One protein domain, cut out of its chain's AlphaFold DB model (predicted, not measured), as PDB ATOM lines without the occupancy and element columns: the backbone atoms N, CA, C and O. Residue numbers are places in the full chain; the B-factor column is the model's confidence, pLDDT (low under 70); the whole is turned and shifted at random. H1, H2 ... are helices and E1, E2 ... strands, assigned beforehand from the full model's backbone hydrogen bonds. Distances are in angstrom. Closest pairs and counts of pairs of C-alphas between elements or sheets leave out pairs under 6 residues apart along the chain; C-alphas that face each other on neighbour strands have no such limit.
ATOM      1  N   HIS A 102      54.316  94.254  21.004       97.62
ATOM      2  CA  HIS A 102      54.642  95.270  20.005       97.62
ATOM      3  C   HIS A 102      56.139  95.560  20.018       97.62
ATOM      4  O   HIS A 102      56.671  96.038  21.020       97.62
ATOM      5  N   PHE A 103      56.801  95.291  18.898       96.94
ATOM      6  CA  PHE A 103      58.229  95.503  18.713       96.94
ATOM      7  C   PHE A 103      58.439  96.473  17.554       96.94
ATOM      8  O   PHE A 103      58.094  96.183  16.409       96.94
ATOM      9  N   LEU A 104      58.975  97.653  17.868       95.81
ATOM     10  CA  LEU A 104      59.199  98.728  16.907       95.81
ATOM     11  C   LEU A 104      60.694  98.882  16.632       95.81
ATOM     12  O   LEU A 104      61.484  99.105  17.551       95.81
ATOM     13  N   PHE A 105      61.066  98.786  15.362       94.50
ATOM     14  CA  PHE A 105      62.431  98.940  14.887       94.50
ATOM     15  C   PHE A 105      62.606 100.304  14.235       94.50
ATOM     16  O   PHE A 105      61.904 100.632  13.282       94.50
ATOM     17  N   PHE A 106      63.591 101.060  14.712       92.19
ATOM     18  CA  PHE A 106      64.063 102.277  14.063       92.19
ATOM     19  C   PHE A 106      65.401 101.992  13.393       92.19
ATOM     20  O   PHE A 106      66.333 101.515  14.043       92.19
ATOM     21  N   VAL A 107      65.499 102.269  12.098       85.69
ATOM     22  CA  VAL A 107      66.727 102.067  11.323       85.69
ATOM     23  C   VAL A 107      66.995 103.264  10.419       85.69
ATOM     24  O   VAL A 107      66.083 103.982  10.029       85.69
ATOM     25  N   ASN A 108      68.258 103.479  10.064       84.50
ATOM     26  CA  ASN A 108      68.669 104.717   9.390       84.50
ATOM     27  C   ASN A 108      68.646 104.625   7.855       84.50
ATOM     28  O   ASN A 108      68.907 105.614   7.180       84.50
ATOM     29  N   GLN A 109      68.437 103.435   7.284       85.19
ATOM     30  CA  GLN A 109      68.493 103.216   5.836       85.19
ATOM     31  C   GLN A 109      67.516 102.114   5.407       85.19
ATOM     32  O   GLN A 109      67.407 101.088   6.081       85.19
ATOM     33  N   ASN A 110      66.873 102.286   4.248       83.19
ATOM     34  CA  ASN A 110      65.892 101.333   3.700       83.19
ATOM     35  C   ASN A 110      66.478  99.923   3.512       83.19
ATOM     36  O   ASN A 110      65.887  98.938   3.927       83.19
ATOM     37  N   ASN A 111      67.706  99.822   3.000       83.50
ATOM     38  CA  ASN A 111      68.399  98.540   2.831       83.50
ATOM     39  C   ASN A 111      68.640  97.782   4.159       83.50
ATOM     40  O   ASN A 111      68.881  96.573   4.140       83.50
ATOM     41  N   ILE A 112      68.643  98.478   5.301       81.25
ATOM     42  CA  ILE A 112      68.733  97.879   6.636       81.25
ATOM     43  C   ILE A 112      67.339  97.464   7.113       81.25
ATOM     44  O   ILE A 112      67.239  96.405   7.734       81.25
ATOM     45  N   VAL A 113      66.281  98.226   6.787       87.69
ATOM     46  CA  VAL A 113      64.883  97.812   7.028       87.69
ATOM     47  C   VAL A 113      64.644  96.454   6.396       87.69
ATOM     48  O   VAL A 113      64.350  95.512   7.120       87.69
ATOM     49  N   ASP A 114      64.868  96.335   5.085       88.06
ATOM     50  CA  ASP A 114      64.521  95.134   4.319       88.06
ATOM     51  C   ASP A 114      65.222  93.889   4.875       88.06
ATOM     52  O   ASP A 114      64.635  92.819   5.022       88.06
ATOM     53  N   LYS A 115      66.499  94.033   5.255       89.62
ATOM     54  CA  LYS A 115      67.267  92.948   5.882       89.62
ATOM     55  C   LYS A 115      66.707  92.576   7.248       89.62
ATOM     56  O   LYS A 115      66.631  91.398   7.570       89.62
ATOM     57  N   THR A 116      66.369  93.570   8.060       89.25
ATOM     58  CA  THR A 116      65.848  93.343   9.410       89.25
ATOM     59  C   THR A 116      64.477  92.678   9.323       89.25
ATOM     60  O   THR A 116      64.255  91.664   9.973       89.25
ATOM     61  N   GLU A 117      63.606  93.167   8.448       93.31
ATOM     62  CA  GLU A 117      62.302  92.580   8.168       93.31
ATOM     63  C   GLU A 117      62.421  91.113   7.737       93.31
ATOM     64  O   GLU A 117      61.855  90.242   8.393       93.31
ATOM     65  N   ASN A 118      63.239  90.806   6.727       94.12
ATOM     66  CA  ASN A 118      63.438  89.427   6.267       94.12
ATOM     67  C   ASN A 118      63.976  88.501   7.371       94.12
ATOM     68  O   ASN A 118      63.665  87.314   7.411       94.12
ATOM     69  N   ASN A 119      64.791  89.028   8.286       95.62
ATOM     70  CA  ASN A 119      65.320  88.268   9.413       95.62
ATOM     71  C   ASN A 119      64.247  87.897  10.460       95.62
ATOM     72  O   ASN A 119      64.415  86.881  11.136       95.62
ATOM     73  N   PHE A 120      63.176  88.688  10.605       96.69
ATOM     74  CA  PHE A 120      62.144  88.495  11.637       96.69
ATOM     75  C   PHE A 120      60.777  88.050  11.105       96.69
ATOM     76  O   PHE A 120      59.996  87.511  11.885       96.69
ATOM     77  N   ILE A 121      60.476  88.276   9.823       95.81
ATOM     78  CA  ILE A 121      59.128  88.112   9.256       95.81
ATOM     79  C   ILE A 121      59.053  86.984   8.232       95.81
ATOM     80  O   ILE A 121      58.058  86.269   8.217       95.81
ATOM     81  N   ASP A 122      60.070  86.817   7.383       94.62
ATOM     82  CA  ASP A 122      60.003  85.891   6.249       94.62
ATOM     83  C   ASP A 122      60.586  84.507   6.598       94.62
ATOM     84  O   ASP A 122      61.809  84.349   6.569       94.62
ATOM     85  N   PRO A 123      59.759  83.475   6.869       93.69
ATOM     86  CA  PRO A 123      60.244  82.134   7.192       93.69
ATOM     87  C   PRO A 123      60.977  81.445   6.032       93.69
ATOM     88  O   PRO A 123      61.760  80.523   6.274       93.69
ATOM     89  N   ALA A 124      60.765  81.882   4.784       93.25
ATOM     90  CA  ALA A 124      61.473  81.352   3.622       93.25
ATOM     91  C   ALA A 124      62.881  81.953   3.475       93.25
ATOM     92  O   ALA A 124      63.730  81.394   2.772       93.25
ATOM     93  N   HIS A 125      63.166  83.070   4.150       95.38
ATOM     94  CA  HIS A 125      64.462  83.719   4.060       95.38
ATOM     95  C   HIS A 125      65.547  82.907   4.781       95.38
ATOM     96  O   HIS A 125      65.408  82.454   5.919       95.38
ATOM     97  N   SER A 126      66.714  82.776   4.144       93.44
ATOM     98  CA  SER A 126      67.825  81.965   4.669       93.44
ATOM     99  C   SER A 126      68.364  82.449   6.017       93.44
ATOM    100  O   SER A 126      68.971  81.660   6.733       93.44
ATOM    101  N   LYS A 127      68.127  83.720   6.367       94.62
ATOM    102  CA  LYS A 127      68.522  84.349   7.640       94.62
ATOM    103  C   LYS A 127      67.363  84.578   8.614       94.62
ATOM    104  O   LYS A 127      67.544  85.330   9.570       94.62
ATOM    105  N   PHE A 128      66.197  83.989   8.363       97.31
ATOM    106  CA  PHE A 128      65.090  84.003   9.315       97.31
ATOM    107  C   PHE A 128      65.540  83.448  10.671       97.31
ATOM    108  O   PHE A 128      66.243  82.439  10.710       97.31
ATOM    109  N   LEU A 129      65.196  84.128  11.765       97.88
ATOM    110  CA  LEU A 129      65.796  83.880  13.082       97.88
ATOM    111  C   LEU A 129      64.988  82.940  13.977       97.88
ATOM    112  O   LEU A 129      65.556  82.374  14.912       97.88
ATOM    113  N   PHE A 130      63.700  82.761  13.697       98.12
ATOM    114  CA  PHE A 130      62.827  81.884  14.472       98.12
ATOM    115  C   PHE A 130      62.719  80.496  13.836       98.12
ATOM    116  O   PHE A 130      63.048  80.290  12.664       98.12
ATOM    117  N   THR A 131      62.262  79.526  14.616       97.25
ATOM    118  CA  THR A 131      61.800  78.239  14.086       97.25
ATOM    119  C   THR A 131      60.633  78.438  13.111       97.25
ATOM    120  O   THR A 131      59.976  79.476  13.124       97.25
ATOM    121  N   GLU A 132      60.341  77.437  12.268       92.56
ATOM    122  CA  GLU A 132      59.233  77.499  11.291       92.56
ATOM    123  C   GLU A 132      57.897  77.900  11.943       92.56
ATOM    124  O   GLU A 132      57.099  78.631  11.362       92.56
ATOM    125  N   LYS A 133      57.682  77.445  13.181       95.38
ATOM    126  CA  LYS A 133      56.585  77.866  14.050       95.38
ATOM    127  C   LYS A 133      57.150  78.242  15.409       95.38
ATOM    128  O   LYS A 133      57.922  77.469  15.977       95.38
ATOM    129  N   ILE A 134      56.723  79.387  15.931       97.81
ATOM    130  CA  ILE A 134      56.956  79.754  17.327       97.81
ATOM    131  C   ILE A 134      55.872  79.071  18.161       97.81
ATOM    132  O   ILE A 134      54.687  79.265  17.902       97.81
ATOM    133  N   LEU A 135      56.271  78.263  19.136       97.12
ATOM    134  CA  LEU A 135      55.390  77.474  19.987       97.12
ATOM    135  C   LEU A 135      55.466  77.941  21.439       97.12
ATOM    136  O   LEU A 135      56.547  78.006  22.028       97.12
ATOM    137  N   GLN A 136      54.305  78.210  22.030       94.88
ATOM    138  CA  GLN A 136      54.139  78.399  23.467       94.88
ATOM    139  C   GLN A 136      53.189  77.319  23.993       94.88
ATOM    140  O   GLN A 136      51.970  77.423  23.856       94.88
ATOM    141  N   GLY A 137      53.754  76.238  24.540       92.50
ATOM    142  CA  GLY A 137      52.995  75.001  24.745       92.50
ATOM    143  C   GLY A 137      52.502  74.462  23.400       92.50
ATOM    144  O   GLY A 137      53.292  74.338  22.465       92.50
ATOM    145  N   ASP A 138      51.198  74.213  23.289       93.50
ATOM    146  CA  ASP A 138      50.562  73.740  22.050       93.50
ATOM    147  C   ASP A 138      50.102  74.881  21.124       93.50
ATOM    148  O   ASP A 138      49.596  74.642  20.025       93.50
ATOM    149  N   GLN A 139      50.254  76.139  21.552       95.50
ATOM    150  CA  GLN A 139      49.821  77.296  20.778       95.50
ATOM    151  C   GLN A 139      50.910  77.744  19.800       95.50
ATOM    152  O   GLN A 139      52.042  78.022  20.193       95.50
ATOM    153  N   VAL A 140      50.532  77.900  18.529       97.44
ATOM    154  CA  VAL A 140      51.359  78.580  17.526       97.44
ATOM    155  C   VAL A 140      51.199  80.088  17.688       97.44
ATOM    156  O   VAL A 140      50.084  80.605  17.636       97.44
ATOM    157  N   ILE A 141      52.314  80.790  17.865       97.75
ATOM    158  CA  ILE A 141      52.356  82.247  17.980       97.75
ATOM    159  C   ILE A 141      52.547  82.853  16.583       97.75
ATOM    160  O   ILE A 141      53.587  82.610  15.961       97.75
ATOM    161  N   PRO A 142      51.581  83.636  16.067       97.00
ATOM    162  CA  PRO A 142      51.717  84.266  14.763       97.00
ATOM    163  C   PRO A 142      52.700  85.443  14.801       97.00
ATOM    164  O   PRO A 142      52.904  86.093  15.830       97.00
ATOM    165  N   ILE A 143      53.297  85.721  13.643       97.19
ATOM    166  CA  ILE A 143      54.167  86.871  13.397       97.19
ATOM    167  C   ILE A 143      53.434  87.807  12.442       97.19
ATOM    168  O   ILE A 143      53.047  87.398  11.348       97.19
ATOM    169  N   HIS A 144      53.282  89.067  12.840       96.00
ATOM    170  CA  HIS A 144      52.578  90.085  12.069       96.00
ATOM    171  C   HIS A 144      53.505  91.258  11.774       96.00
ATOM    172  O   HIS A 144      53.982  91.923  12.693       96.00
ATOM    173  N   LYS A 145      53.715  91.567  10.493       95.69
ATOM    174  CA  LYS A 145      54.237  92.877  10.087       95.69
ATOM    175  C   LYS A 145      53.084  93.877  10.098       95.69
ATOM    176  O   LYS A 145      52.068  93.639   9.448       95.69
ATOM    177  N   VAL A 146      53.238  94.989  10.810       95.06
ATOM    178  CA  VAL A 146      52.182  95.995  10.972       95.06
ATOM    179  C   VAL A 146      52.703  97.411  10.750       95.06
ATOM    180  O   VAL A 146      53.818  97.749  11.135       95.06
ATOM    181  N   GLU A 147      51.862  98.263  10.167       92.75
ATOM    182  CA  GLU A 147      52.108  99.711  10.100       92.75
ATOM    183  C   GLU A 147      51.602 100.431  11.358       92.75
ATOM    184  O   GLU A 147      52.125 101.470  11.751       92.75
ATOM    185  N   THR A 148      50.578  99.880  12.016       92.69
ATOM    186  CA  THR A 148      49.994 100.397  13.260       92.69
ATOM    187  C   THR A 148      49.656  99.236  14.188       92.69
ATOM    188  O   THR A 148      49.093  98.231  13.754       92.69
ATOM    189  N   PHE A 149      49.996  99.363  15.471       94.31
ATOM    190  CA  PHE A 149      49.732  98.321  16.460       94.31
ATOM    191  C   PHE A 149      48.269  98.314  16.913       94.31
ATOM    192  O   PHE A 149      47.709  99.352  17.268       94.31
ATOM    193  N   SER A 150      47.674  97.121  16.954       89.88
ATOM    194  CA  SER A 150      46.362  96.883  17.560       89.88
ATOM    195  C   SER A 150      46.495  96.733  19.081       89.88
ATOM    196  O   SER A 150      47.437  96.092  19.540       89.88
ATOM    197  N   PRO A 151      45.541  97.221  19.894       86.12
ATOM    198  CA  PRO A 151      45.482  96.899  21.324       86.12
ATOM    199  C   PRO A 151      45.309  95.397  21.609       86.12
ATOM    200  O   PRO A 151      45.643  94.928  22.694       86.12
ATOM    201  N   HIS A 152      44.782  94.646  20.639       85.50
ATOM    202  CA  HIS A 152      44.563  93.206  20.718       85.50
ATOM    203  C   HIS A 152      45.453  92.512  19.682       85.50
ATOM    204  O   HIS A 152      45.111  92.475  18.500       85.50
ATOM    205  N   SER A 153      46.600  92.000  20.134       88.12
ATOM    206  CA  SER A 153      47.517  91.178  19.335       88.12
ATOM    207  C   SER A 153      47.550  89.760  19.898       88.12
ATOM    208  O   SER A 153      47.781  89.567  21.094       88.12
ATOM    209  N   ASP A 154      47.334  88.777  19.033       90.88
ATOM    210  CA  ASP A 154      47.405  87.343  19.331       90.88
ATOM    211  C   ASP A 154      48.829  86.771  19.200       90.88
ATOM    212  O   ASP A 154      49.074  85.629  19.583       90.88
ATOM    213  N   GLY A 155      49.783  87.575  18.718       95.62
ATOM    214  CA  GLY A 155      51.175  87.169  18.548       95.62
ATOM    215  C   GLY A 155      52.175  88.321  18.569       95.62
ATOM    216  O   GLY A 155      51.978  89.333  19.255       95.62
ATOM    217  N   LEU A 156      53.278  88.137  17.843       97.44
ATOM    218  CA  LEU A 156      54.367  89.101  17.728       97.44
ATOM    219  C   LEU A 156      54.056  90.125  16.632       97.44
ATOM    220  O   LEU A 156      54.081  89.799  15.449       97.44
ATOM    221  N   GLY A 157      53.796  91.370  17.023       97.31
ATOM    222  CA  GLY A 157      53.649  92.494  16.106       97.31
ATOM    223  C   GLY A 157      54.975  93.218  15.893       97.31
ATOM    224  O   GLY A 157      55.589  93.688  16.853       97.31
ATOM    225  N   PHE A 158      55.375  93.375  14.635       97.19
ATOM    226  CA  PHE A 158      56.596  94.053  14.216       97.19
ATOM    227  C   PHE A 158      56.279  95.284  13.370       97.19
ATOM    228  O   PHE A 158      55.677  95.172  12.303       97.19
ATOM    229  N   GLY A 159      56.725  96.450  13.834       96.19
ATOM    230  CA  GLY A 159      56.720  97.692  13.066       96.19
ATOM    231  C   GLY A 159      58.144  98.095  12.697       96.19
ATOM    232  O   GLY A 159      59.051  97.984  13.523       96.19
ATOM    233  N   PHE A 160      58.346  98.591  11.478       94.75
ATOM    234  CA  PHE A 160      59.651  99.042  10.992       94.75
ATOM    235  C   PHE A 160      59.552 100.485  10.497       94.75
ATOM    236  O   PHE A 160      58.706 100.798   9.663       94.75
ATOM    237  N   GLN A 161      60.406 101.364  11.017       90.62
ATOM    238  CA  GLN A 161      60.446 102.782  10.672       90.62
ATOM    239  C   GLN A 161      61.854 103.213  10.273       90.62
ATOM    240  O   GLN A 161      62.848 102.850  10.909       90.62
ATOM    241  N   VAL A 162      61.919 104.028   9.224       86.56
ATOM    242  CA  VAL A 162      63.151 104.668   8.768       86.56
ATOM    243  C   VAL A 162      63.244 106.032   9.432       86.56
ATOM    244  O   VAL A 162      62.317 106.833   9.320       86.56
ATOM    245  N   GLN A 163      64.338 106.294  10.140       80.75
ATOM    246  CA  GLN A 163      64.610 107.636  10.649       80.75
ATOM    247  C   GLN A 163      65.135 108.503   9.500       80.75
ATOM    248  O   GLN A 163      66.141 108.159   8.876       80.75
ATOM    249  N   HIS A 164      64.408 109.583   9.213       71.25
ATOM    250  CA  HIS A 164      64.775 110.620   8.249       71.25
ATOM    251  C   HIS A 164      65.509 111.771   8.934       71.25
ATOM    252  O   HIS A 164      65.147 112.089  10.091       71.25
TER     253      HIS A 164
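This is residues 102 to 164 of the 164 residues of the protein "Type III restriction endonuclease subunit R" of Neisseria meningitidis (UniProt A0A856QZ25). A small parallel sheet of three strands, E1, E5 and E4, has one helix, H1, running lengthwise over one face, above E5, and no named helix over its other face. A small hairpin, E2 and E3, lies beyond one end of the sheet, and its strand E3 runs on into the sheet's edge strand E4. The 63 printed residues have one named helix and five named strands, in the order E1, H1, E2, E3, E4, E5; the sheet's order is E1, E5, E4, while E2 and E3 are antiparallel. The class is mixed, helices and strands. The outline is flat, 41 by 31 by 12 A, and the whole is only just compact, close to loose, with a radius of gyration of the C-alphas of 12.5 A.

E1 is residues 102 to 107, 16.4 A long, and its C-alpha 102 is at (54.642, 95.270, 20.005). H1 is residues 110 to 120, 15.6 A long, beginning with C-alpha 110 at (65.892, 101.333, 3.700). The short strands are E2, residues 134 to 136, 6.9 A; E3, residues 139 to 141, 6.2 A; and E4, residues 143 to 145, 6.9 A. E5, residues 156 to 162, is the longest strand at 20.0 A and ends with C-alpha 162 at (63.151, 104.668, 8.768).

E1 is an edge strand, parallel to the inner strand E5 at 23 degrees, with N 105 and O 159 2.8 A apart, within hydrogen-bond range. H1 is on the sheet in a two-layer arrangement, a helix on one face of a sheet, at a height over the sheet of 8.6 A. It lies over E5 and runs along the strands, at 6 degrees to E5 on the local plane. The closest C-alphas of H1 and E5 are those of Asn 110 and Val 162, 6.7 A apart. In H1, 6 of 7 O i to N i+4 pairs are within hydrogen-bond range. E2 and E3 form a hairpin, antiparallel at 136 degrees, with N 141 and O 134 2.8 A apart, within hydrogen-bond range. E3 runs on into E4 across a break of 1 residue, at 23 degrees. E4, the other edge strand, is parallel to E5 at 27 degrees, with N 158 and O 144 2.8 A apart, within hydrogen-bond range. E2 is apart from E1, E4 and E5.

The two C-alphas farthest apart are those of Asp 138 and His 164, 41.9 A. The printed part has no cut and ends at residue 164, the chain's last. The link from H1 to E2, residues 121 to 133, is long; that from E4 to E5, 10 residues, is short. The mean pLDDT of the printed part is 92.5, and no printed residue is under 70.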